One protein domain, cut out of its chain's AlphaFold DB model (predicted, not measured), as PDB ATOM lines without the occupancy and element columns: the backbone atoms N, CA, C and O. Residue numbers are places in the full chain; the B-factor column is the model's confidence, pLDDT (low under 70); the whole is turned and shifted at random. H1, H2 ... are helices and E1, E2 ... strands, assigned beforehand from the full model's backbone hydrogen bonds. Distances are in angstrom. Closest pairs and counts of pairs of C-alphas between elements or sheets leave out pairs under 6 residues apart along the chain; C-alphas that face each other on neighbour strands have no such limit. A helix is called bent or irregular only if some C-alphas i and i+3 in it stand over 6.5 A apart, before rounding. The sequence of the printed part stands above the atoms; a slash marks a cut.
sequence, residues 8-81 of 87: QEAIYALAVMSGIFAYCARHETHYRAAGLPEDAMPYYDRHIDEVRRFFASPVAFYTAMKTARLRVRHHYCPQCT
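This is residues 8 to 81 of the 87 residues of an uncharacterized protein of Luteibacter rhizovicinus DSM 16549 (UniProt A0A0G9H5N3). A short two-strand hairpin, E1 and E2, stands toward one end of a rod-like model whose body is three crossed helices: H2 and H4 run opposite ways, and H1 crosses both near the middle. The small helix H3 lies at the end away from the hairpin, and the last helix, H5, lies out beyond the hairpin. The printed part has 74 residues, in the order H1, E1, E2, H2, H3, H4, H5, mostly helix, with one antiparallel sheet. It is compact, with a radius of gyration of the C-alphas of 12.3 A and spans of 39 by 18 by 16 A.

Find C-alpha 21 at (59.547, 19.515, 190.845), where E1, residues 21 to 24, begins; E2 follows at residues 29 to 32. Before them, H1 runs from residue 8 to 17 over 14.3 A. After them come H2, residues 37 to 46, 15.4 A, and H3, residues 48 to 51. H4, residues 58 to 71, runs 20.1 A, and H5, residues 78 to 81, ends at C-alpha 81, (66.127, 32.434, 181.789).

Look first at the hairpin of E1 and E2: N 22 and O 31 are 2.9 A apart, within hydrogen-bond range. The closest C-alphas of H1 and E1, Ala 15 and Phe 21, are 5.4 A apart. H1 touches H2 about perpendicular at 82 degrees, closest at the C-alphas of Ala 15 and Ala 40, 7.0 A. H4, with residues 64 to 68 alone, touches H1 about perpendicular at 86 degrees, closest at the C-alphas of Ala 15 and Met 65, 6.7 A. H2 and H4 touch at a steep tilt of 40 degrees, opposite ways, closest at the C-alphas of Pro 37 and Met 65, 5.3 A. H3 is close to H2 but not clearly touching, with the C-alphas of Tyr 44 and Val 51 closest at 6.2 A. In H1 and H4 every O i to N i+4 pair is within hydrogen-bond range, in H2 3 of 6, and H3 and H5 are too short for one. H2 is only just irregular: C-alphas 39 and 42 are 6.7 A apart.

The two C-alphas farthest apart, Asp 49 and Thr 81, are 39.6 A apart. The printed part has no cut and no long link. Its mean pLDDT is 91.7, and no printed residue is under 70.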
ATOM      1  N   GLN A   8      49.844  21.962 201.578       85.50
ATOM      2  CA  GLN A   8      50.490  22.469 200.374       85.50
ATOM      3  C   GLN A   8      52.021  22.404 200.450       85.50
ATOM      4  O   GLN A   8      52.652  22.006 199.473       85.50
ATOM      5  N   GLU A   9      52.622  22.716 201.595       87.50
ATOM      6  CA  GLU A   9      54.070  22.556 201.795       87.50
ATOM      7  C   GLU A   9      54.483  21.085 201.727       87.50
ATOM      8  O   GLU A   9      55.467  20.754 201.066       87.50
ATOM      9  N   ALA A  10      53.682  20.189 202.316       88.12
ATOM     10  CA  ALA A  10      53.895  18.749 202.201       88.12
ATOM     11  C   ALA A  10      53.840  18.284 200.735       88.12
ATOM     12  O   ALA A  10      54.701  17.520 200.300       88.12
ATOM     13  N   ILE A  11      52.880  18.789 199.947       91.00
ATOM     14  CA  ILE A  11      52.791  18.492 198.509       91.00
ATOM     15  C   ILE A  11      54.067  18.917 197.783       91.00
ATOM     16  O   ILE A  11      54.608  18.140 197.001       91.00
ATOM     17  N   TYR A  12      54.545  20.139 198.021       90.69
ATOM     18  CA  TYR A  12      55.718  20.667 197.324       90.69
ATOM     19  C   TYR A  12      56.992  19.921 197.717       90.69
ATOM     20  O   TYR A  12      57.765  19.549 196.837       90.69
ATOM     21  N   ALA A  13      57.179  19.622 199.004       90.38
ATOM     22  CA  ALA A  13      58.313  18.834 199.475       90.38
ATOM     23  C   ALA A  13      58.328  17.429 198.849       90.38
ATOM     24  O   ALA A  13      59.345  17.007 198.295       90.38
ATOM     25  N   LEU A  14      57.188  16.730 198.857       92.69
ATOM     26  CA  LEU A  14      57.060  15.400 198.252       92.69
ATOM     27  C   LEU A  14      57.251  15.449 196.730       92.69
ATOM     28  O   LEU A  14      57.893  14.564 196.166       92.69
ATOM     29  N   ALA A  15      56.768  16.499 196.063       93.94
ATOM     30  CA  ALA A  15      56.980  16.705 194.633       93.94
ATOM     31  C   ALA A  15      58.460  16.954 194.288       93.94
ATOM     32  O   ALA A  15      58.930  16.476 193.259       93.94
ATOM     33  N   VAL A  16      59.217  17.653 195.139       93.62
ATOM     34  CA  VAL A  16      60.673  17.819 194.966       93.62
ATOM     35  C   VAL A  16      61.399  16.491 195.182       93.62
ATOM     36  O   VAL A  16      62.203  16.086 194.348       93.62
ATOM     37  N   MET A  17      61.079  15.767 196.258       92.00
ATOM     38  CA  MET A  17      61.696  14.469 196.574       92.00
ATOM     39  C   MET A  17      61.444  13.398 195.505       92.00
ATOM     40  O   MET A  17      62.307  12.563 195.240       92.00
ATOM     41  N   SER A  18      60.265  13.414 194.885       93.75
ATOM     42  CA  SER A  18      59.895  12.515 193.782       93.75
ATOM     43  C   SER A  18      60.358  13.003 192.408       93.75
ATOM     44  O   SER A  18      60.083  12.358 191.401       93.75
ATOM     45  N   GLY A  19      61.052  14.142 192.335       94.44
ATOM     46  CA  GLY A  19      61.553  14.694 191.078       94.44
ATOM     47  C   GLY A  19      60.462  15.230 190.148       94.44
ATOM     48  O   GLY A  19      60.747  15.509 188.984       94.44
ATOM     49  N   ILE A  20      59.226  15.396 190.626       95.88
ATOM     50  CA  ILE A  20      58.140  16.083 189.908       95.88
ATOM     51  C   ILE A  20      58.464  17.572 189.774       95.88
ATOM     52  O   ILE A  20      58.229  18.182 188.724       95.88
ATOM     53  N   PHE A  21      59.030  18.156 190.830       96.00
ATOM     54  CA  PHE A  21      59.547  19.515 190.845       96.00
ATOM     55  C   PHE A  21      61.058  19.531 191.024       96.00
ATOM     56  O   PHE A  21      61.641  18.684 191.693       96.00
ATOM     57  N   ALA A  22      61.671  20.562 190.468       93.88
ATOM     58  CA  ALA A  22      62.981  21.029 190.871       93.88
ATOM     59  C   ALA A  22      62.836  22.407 191.519       93.88
ATOM     60  O   ALA A  22      61.900  23.158 191.230       93.88
ATOM     61  N   TYR A  23      63.769  22.733 192.407       92.69
ATOM     62  CA  TYR A  23      63.782  23.989 193.143       92.69
ATOM     63  C   TYR A  23      64.999  24.822 192.748       92.69
ATOM     64  O   TYR A  23      66.124  24.328 192.681       92.69
ATOM     65  N   CYS A  24      64.775  26.100 192.463       93.00
ATOM     66  CA  CYS A  24      65.834  27.069 192.235       93.00
ATOM     67  C   CYS A  24      66.101  27.828 193.533       93.00
ATOM     68  O   CYS A  24      65.353  28.742 193.867       93.00
ATOM     69  N   ALA A  25      67.194  27.496 194.220       92.00
ATOM     70  CA  ALA A  25      67.573  28.155 195.472       92.00
ATOM     71  C   ALA A  25      67.839  29.663 195.315       92.00
ATOM     72  O   ALA A  25      67.579  30.431 196.228       92.00
ATOM     73  N   ARG A  26      68.313  30.107 194.143       93.12
ATOM     74  CA  ARG A  26      68.603  31.529 193.878       93.12
ATOM     75  C   ARG A  26      67.352  32.415 193.873       93.12
ATOM     76  O   ARG A  26      67.432  33.578 194.243       93.12
ATOM     77  N   HIS A  27      66.241  31.880 193.382       92.56
ATOM     78  CA  HIS A  27      64.998  32.618 193.132       92.56
ATOM     79  C   HIS A  27      63.829  32.082 193.964       92.56
ATOM     80  O   HIS A  27      62.675  32.412 193.704       92.56
ATOM     81  N   GLU A  28      64.138  31.178 194.893       91.81
ATOM     82  CA  GLU A  28      63.208  30.494 195.783       91.81
ATOM     83  C   GLU A  28      61.937  29.974 195.089       91.81
ATOM     84  O   GLU A  28      60.829  30.041 195.614       91.81
ATOM     85  N   THR A  29      62.091  29.432 193.876       90.44
ATOM     86  CA  THR A  29      60.959  29.051 193.022       90.44
ATOM     87  C   THR A  29      61.043  27.612 192.539       90.44
ATOM     88  O   THR A  29      62.128  27.065 192.326       90.44
ATOM     89  N   HIS A  30      59.878  27.002 192.333       92.38
ATOM     90  CA  HIS A  30      59.744  25.638 191.839       92.38
ATOM     91  C   HIS A  30      59.442  25.645 190.342       92.38
ATOM     92  O   HIS A  30      58.651  26.454 189.854       92.38
ATOM     93  N   TYR A  31      60.043  24.713 189.615       93.00
ATOM     94  CA  TYR A  31      59.772  24.466 188.204       93.00
ATOM     95  C   TYR A  31      59.594  22.966 187.965       93.00
ATOM     96  O   TYR A  31      59.936  22.131 188.803       93.00
ATOM     97  N   ARG A  32      58.986  22.611 186.837       94.19
ATOM     98  CA  ARG A  32      58.662  21.233 186.489       94.19
ATOM     99  C   ARG A  32      59.937  20.469 186.161       94.19
ATOM    100  O   ARG A  32      60.707  20.886 185.301       94.19
ATOM    101  N   ALA A  33      60.112  19.330 186.811       94.12
ATOM    102  CA  ALA A  33      61.167  18.377 186.512       94.12
ATOM    103  C   ALA A  33      60.598  17.174 185.732       94.12
ATOM    104  O   ALA A  33      59.452  17.196 185.263       94.12
ATOM    105  N   ALA A  34      61.432  16.160 185.497       93.50
ATOM    106  CA  ALA A  34      61.076  15.012 184.665       93.50
ATOM    107  C   ALA A  34      60.071  14.061 185.337       93.50
ATOM    108  O   ALA A  34      59.335  13.375 184.628       93.50
ATOM    109  N   GLY A  35      60.006  14.062 186.671       94.50
ATOM    110  CA  GLY A  35      59.181  13.149 187.448       94.50
ATOM    111  C   GLY A  35      57.689  13.261 187.151       94.50
ATOM    112  O   GLY A  35      57.142  14.302 186.736       94.50
ATOM    113  N   LEU A  36      57.025  12.140 187.368       95.12
ATOM    114  CA  LEU A  36      55.609  11.914 187.168       95.12
ATOM    115  C   LEU A  36      54.924  11.627 188.515       95.12
ATOM    116  O   LEU A  36      55.582  11.242 189.480       95.12
ATOM    117  N   PRO A  37      53.597  11.815 188.621       95.25
ATOM    118  CA  PRO A  37      52.856  11.488 189.841       95.25
ATOM    119  C   PRO A  37      53.054  10.042 190.327       95.25
ATOM    120  O   PRO A  37      53.024   9.792 191.528       95.25
ATOM    121  N   GLU A  38      53.288   9.104 189.410       96.19
ATOM    122  CA  GLU A  38      53.589   7.700 189.699       96.19
ATOM    123  C   GLU A  38      54.903   7.543 190.483       96.19
ATOM    124  O   GLU A  38      54.971   6.723 191.397       96.19
ATOM    125  N   ASP A  39      55.906   8.384 190.211       95.38
ATOM    126  CA  ASP A  39      57.207   8.370 190.898       95.38
ATOM    127  C   ASP A  39      57.099   8.808 192.369       95.38
ATOM    128  O   ASP A  39      57.989   8.553 193.184       95.38
ATOM    129  N   ALA A  40      55.988   9.453 192.740       94.56
ATOM    130  CA  ALA A  40      55.704   9.834 194.115       94.56
ATOM    131  C   ALA A  40      55.056   8.701 194.931       94.56
ATOM    132  O   ALA A  40      55.103   8.733 196.162       94.56
ATOM    133  N   MET A  41      54.475   7.682 194.285       95.19
ATOM    134  CA  MET A  41      53.770   6.590 194.974       95.19
ATOM    135  C   MET A  41      54.666   5.779 195.927       95.19
ATOM    136  O   MET A  41      54.242   5.545 197.057       95.19
ATOM    137  N   PRO A  42      55.935   5.461 195.599       94.44
ATOM    138  CA  PRO A  42      56.833   4.801 196.550       94.44
ATOM    139  C   PRO A  42      57.113   5.607 197.828       94.44
ATOM    140  O   PRO A  42      57.589   5.043 198.813       94.44
ATOM    141  N   TYR A  43      56.887   6.927 197.827       90.44
ATOM    142  CA  TYR A  43      56.959   7.745 199.043       90.44
ATOM    143  C   TYR A  43      55.673   7.655 199.862       90.44
ATOM    144  O   TYR A  43      55.756   7.619 201.086       90.44
ATOM    145  N   TYR A  44      54.511   7.564 199.205       90.25
ATOM    146  CA  TYR A  44      53.242   7.272 199.877       90.25
ATOM    147  C   TYR A  44      53.326   5.950 200.642       90.25
ATOM    148  O   TYR A  44      53.002   5.909 201.824       90.25
ATOM    149  N   ASP A  45      53.819   4.895 199.990       92.75
ATOM    150  CA  ASP A  45      53.862   3.555 200.582       92.75
ATOM    151  C   ASP A  45      54.866   3.461 201.741       92.75
ATOM    152  O   ASP A  45      54.577   2.848 202.767       92.75
ATOM    153  N   ARG A  46      56.039   4.100 201.613       92.75
ATOM    154  CA  ARG A  46      57.084   4.084 202.655       92.75
ATOM    155  C   ARG A  46      56.761   4.943 203.875       92.75
ATOM    156  O   ARG A  46      57.248   4.636 204.958       92.75
ATOM    157  N   HIS A  47      55.977   6.003 203.701       89.38
ATOM    158  CA  HIS A  47      55.680   6.998 204.739       89.38
ATOM    159  C   HIS A  47      54.175   7.143 204.961       89.38
ATOM    160  O   HIS A  47      53.654   8.244 205.143       89.38
ATOM    161  N   ILE A  48      53.448   6.027 204.885       88.31
ATOM    162  CA  ILE A  48      51.985   6.036 204.877       88.31
ATOM    163  C   ILE A  48      51.402   6.743 206.109       88.31
ATOM    164  O   ILE A  48      50.436   7.492 205.980       88.31
ATOM    165  N   ASP A  49      52.015   6.584 207.282       89.88
ATOM    166  CA  ASP A  49      51.545   7.190 208.530       89.88
ATOM    167  C   ASP A  49      51.731   8.711 208.554       89.88
ATOM    168  O   ASP A  49      50.874   9.435 209.071       89.88
ATOM    169  N   GLU A  50      52.818   9.232 207.979       88.00
ATOM    170  CA  GLU A  50      53.008  10.675 207.835       88.00
ATOM    171  C   GLU A  50      52.131  11.252 206.724       88.00
ATOM    172  O   GLU A  50      51.490  12.287 206.908       88.00
ATOM    173  N   VAL A  51      52.062  10.575 205.579       87.38
ATOM    174  CA  VAL A  51      51.350  11.051 204.388       87.38
ATOM    175  C   VAL A  51      49.834  11.037 204.616       87.38
ATOM    176  O   VAL A  51      49.141  11.967 204.193       87.38
ATOM    177  N   ARG A  52      49.293  10.075 205.376       88.38
ATOM    178  CA  ARG A  52      47.859  10.032 205.733       88.38
ATOM    179  C   ARG A  52      47.394  11.181 206.626       88.38
ATOM    180  O   ARG A  52      46.194  11.433 206.685       88.38
ATOM    181  N   ARG A  53      48.309  11.927 207.255       89.25
ATOM    182  CA  ARG A  53      47.967  13.179 207.961       89.25
ATOM    183  C   ARG A  53      47.507  14.276 207.001       89.25
ATOM    184  O   ARG A  53      46.805  15.189 207.420       89.25
ATOM    185  N   PHE A  54      47.897  14.179 205.729       88.69
ATOM    186  CA  PHE A  54      47.621  15.179 204.697       88.69
ATOM    187  C   PHE A  54      46.678  14.672 203.602       88.69
ATOM    188  O   PHE A  54      45.935  15.465 203.025       88.69
ATOM    189  N   PHE A  55      46.679  13.366 203.308       90.75
ATOM    190  CA  PHE A  55      45.894  12.786 202.217       90.75
ATOM    191  C   PHE A  55      45.061  11.596 202.691       90.75
ATOM    192  O   PHE A  55      45.582  10.626 203.237       90.75
ATOM    193  N   ALA A  56      43.759  11.630 202.406       90.56
ATOM    194  CA  ALA A  56      42.815  10.613 202.869       90.56
ATOM    195  C   ALA A  56      43.026   9.217 202.244       90.56
ATOM    196  O   ALA A  56      42.580   8.215 202.801       90.56
ATOM    197  N   SER A  57      43.669   9.138 201.076       93.50
ATOM    198  CA  SER A  57      43.831   7.900 200.310       93.50
ATOM    199  C   SER A  57      45.004   7.999 199.322       93.50
ATOM    200  O   SER A  57      45.428   9.116 198.999       93.50
ATOM    201  N   PRO A  58      45.506   6.868 198.783       94.06
ATOM    202  CA  PRO A  58      46.523   6.899 197.729       94.06
ATOM    203  C   PRO A  58      46.020   7.617 196.468       94.06
ATOM    204  O   PRO A  58      46.774   8.336 195.818       94.06
ATOM    205  N   VAL A  59      44.719   7.519 196.167       95.62
ATOM    206  CA  VAL A  59      44.086   8.255 195.060       95.62
ATOM    207  C   VAL A  59      44.110   9.767 195.306       95.62
ATOM    208  O   VAL A  59      44.408  10.533 194.389       95.62
ATOM    209  N   ALA A  60      43.834  10.213 196.537       94.06
ATOM    210  CA  ALA A  60      43.905  11.628 196.898       94.06
ATOM    211  C   ALA A  60      45.342  12.161 196.789       94.06
ATOM    212  O   ALA A  60      45.554  13.240 196.236       94.06
ATOM    213  N   PHE A  61      46.325  11.379 197.243       94.88
ATOM    214  CA  PHE A  61      47.743  11.710 197.110       94.88
ATOM    215  C   PHE A  61      48.173  11.832 195.641       94.88
ATOM    216  O   PHE A  61      48.679  12.877 195.230       94.88
ATOM    217  N   TYR A  62      47.897  10.813 194.823       95.88
ATOM    218  CA  TYR A  62      48.202  10.825 193.391       95.88
ATOM    219  C   TYR A  62      47.552  12.023 192.683       95.88
ATOM    220  O   TYR A  62      48.188  12.732 191.901       95.88
ATOM    221  N   THR A  63      46.285  12.304 192.999       95.81
ATOM    222  CA  THR A  63      45.546  13.441 192.436       95.81
ATOM    223  C   THR A  63      46.174  14.775 192.835       95.81
ATOM    224  O   THR A  63      46.272  15.681 192.000       95.81
ATOM    225  N   ALA A  64      46.649  14.902 194.075       94.62
ATOM    226  CA  ALA A  64      47.356  16.089 194.538       94.62
ATOM    227  C   ALA A  64      48.687  16.285 193.798       94.62
ATOM    228  O   ALA A  64      48.944  17.387 193.311       94.62
ATOM    229  N   MET A  65      49.483  15.224 193.622       95.62
ATOM    230  CA  MET A  65      50.735  15.262 192.849       95.62
ATOM    231  C   MET A  65      50.489  15.641 191.384       95.62
ATOM    232  O   MET A  65      51.140  16.537 190.842       95.62
ATOM    233  N   LYS A  66      49.483  15.025 190.752       95.44
ATOM    234  CA  LYS A  66      49.055  15.354 189.385       95.44
ATOM    235  C   LYS A  66      48.637  16.818 189.262       95.44
ATOM    236  O   LYS A  66      49.059  17.503 188.333       95.44
ATOM    237  N   THR A  67      47.847  17.312 190.211       93.94
ATOM    238  CA  THR A  67      47.380  18.705 190.227       93.94
ATOM    239  C   THR A  67      48.535  19.682 190.431       93.94
ATOM    240  O   THR A  67      48.624  20.675 189.712       93.94
ATOM    241  N   ALA A  68      49.451  19.393 191.358       91.62
ATOM    242  CA  ALA A  68      50.641  20.205 191.593       91.62
ATOM    243  C   ALA A  68      51.482  20.315 190.316       91.62
ATOM    244  O   ALA A  68      51.797  21.420 189.871       91.62
ATOM    245  N   ARG A  69      51.747  19.183 189.657       92.81
ATOM    246  CA  ARG A  69      52.502  19.139 188.400       92.81
ATOM    247  C   ARG A  69      51.878  19.984 187.289       92.81
ATOM    248  O   ARG A  69      52.607  20.586 186.511       92.81
ATOM    249  N   LEU A  70      50.548  20.054 187.213       91.25
ATOM    250  CA  LEU A  70      49.839  20.870 186.216       91.25
ATOM    251  C   LEU A  70      49.905  22.379 186.497       91.25
ATOM    252  O   LEU A  70      49.774  23.174 185.564       91.25
ATOM    253  N   ARG A  71      50.111  22.791 187.755       88.50
ATOM    254  CA  ARG A  71      50.235  24.213 188.126       88.50
ATOM    255  C   ARG A  71      51.560  24.819 187.672       88.50
ATOM    256  O   ARG A  71      51.614  26.012 187.386       88.50
ATOM    257  N   VAL A  72      52.612  24.010 187.577       86.38
ATOM    258  CA  VAL A  72      53.959  24.467 187.231       86.38
ATOM    259  C   VAL A  72      54.266  24.114 185.776       86.38
ATOM    260  O   VAL A  72      54.473  22.954 185.428       86.38
ATOM    261  N   ARG A  73      54.269  25.125 184.898       84.56
ATOM    262  CA  ARG A  73      54.395  24.921 183.442       84.56
ATOM    263  C   ARG A  73      55.827  24.966 182.920       84.56
ATOM    264  O   ARG A  73      56.124  24.314 181.925       84.56
ATOM    265  N   HIS A  74      56.695  25.737 183.564       89.62
ATOM    266  CA  HIS A  74      58.068  25.918 183.106       89.62
ATOM    267  C   HIS A  74      58.921  24.705 183.466       89.62
ATOM    268  O   HIS A  74      58.834  24.215 184.587       89.62
ATOM    269  N   HIS A  75      59.762  24.255 182.536       90.75
ATOM    270  CA  HIS A  75      60.728  23.167 182.746       90.75
ATOM    271  C   HIS A  75      62.083  23.651 183.288       90.75
ATOM    272  O   HIS A  75      63.016  22.876 183.467       90.75
ATOM    273  N   TYR A  76      62.186  24.950 183.540       90.25
ATOM    274  CA  TYR A  76      63.360  25.647 184.041       90.25
ATOM    275  C   TYR A  76      62.897  26.818 184.907       90.25
ATOM    276  O   TYR A  76      61.736  27.230 184.844       90.25
ATOM    277  N   CYS A  77      63.802  27.378 185.710       91.06
ATOM    278  CA  CYS A  77      63.506  28.587 186.470       91.06
ATOM    279  C   CYS A  77      63.278  29.771 185.506       91.06
ATOM    280  O   CYS A  77      64.227  30.173 184.828       91.06
ATOM    281  N   PRO A  78      62.070  30.366 185.459       85.75
ATOM    282  CA  PRO A  78      61.764  31.443 184.515       85.75
ATOM    283  C   PRO A  78      62.573  32.717 184.804       85.75
ATOM    284  O   PRO A  78      62.917  33.464 183.893       85.75
ATOM    285  N   GLN A  79      62.937  32.953 186.067       87.81
ATOM    286  CA  GLN A  79      63.755  34.104 186.448       87.81
ATOM    287  C   GLN A  79      65.220  33.938 186.028       87.81
ATOM    288  O   GLN A  79      65.845  34.906 185.603       87.81
ATOM    289  N   CYS A  80      65.755  32.711 186.055       87.88
ATOM    290  CA  CYS A  80      67.090  32.445 185.520       87.88
ATOM    291  C   CYS A  80      67.149  32.676 184.008       87.88
ATOM    292  O   CYS A  80      68.127  33.238 183.535       87.88
ATOM    293  N   THR A  81      66.130  32.258 183.251       76.12
ATOM    294  CA  THR A  81      66.127  32.434 181.789       76.12
ATOM    295  C   THR A  81      65.911  33.881 181.377       76.12
ATOM    296  O   THR A  81      66.593  34.361 180.476       76.12
TER     297      THR A  81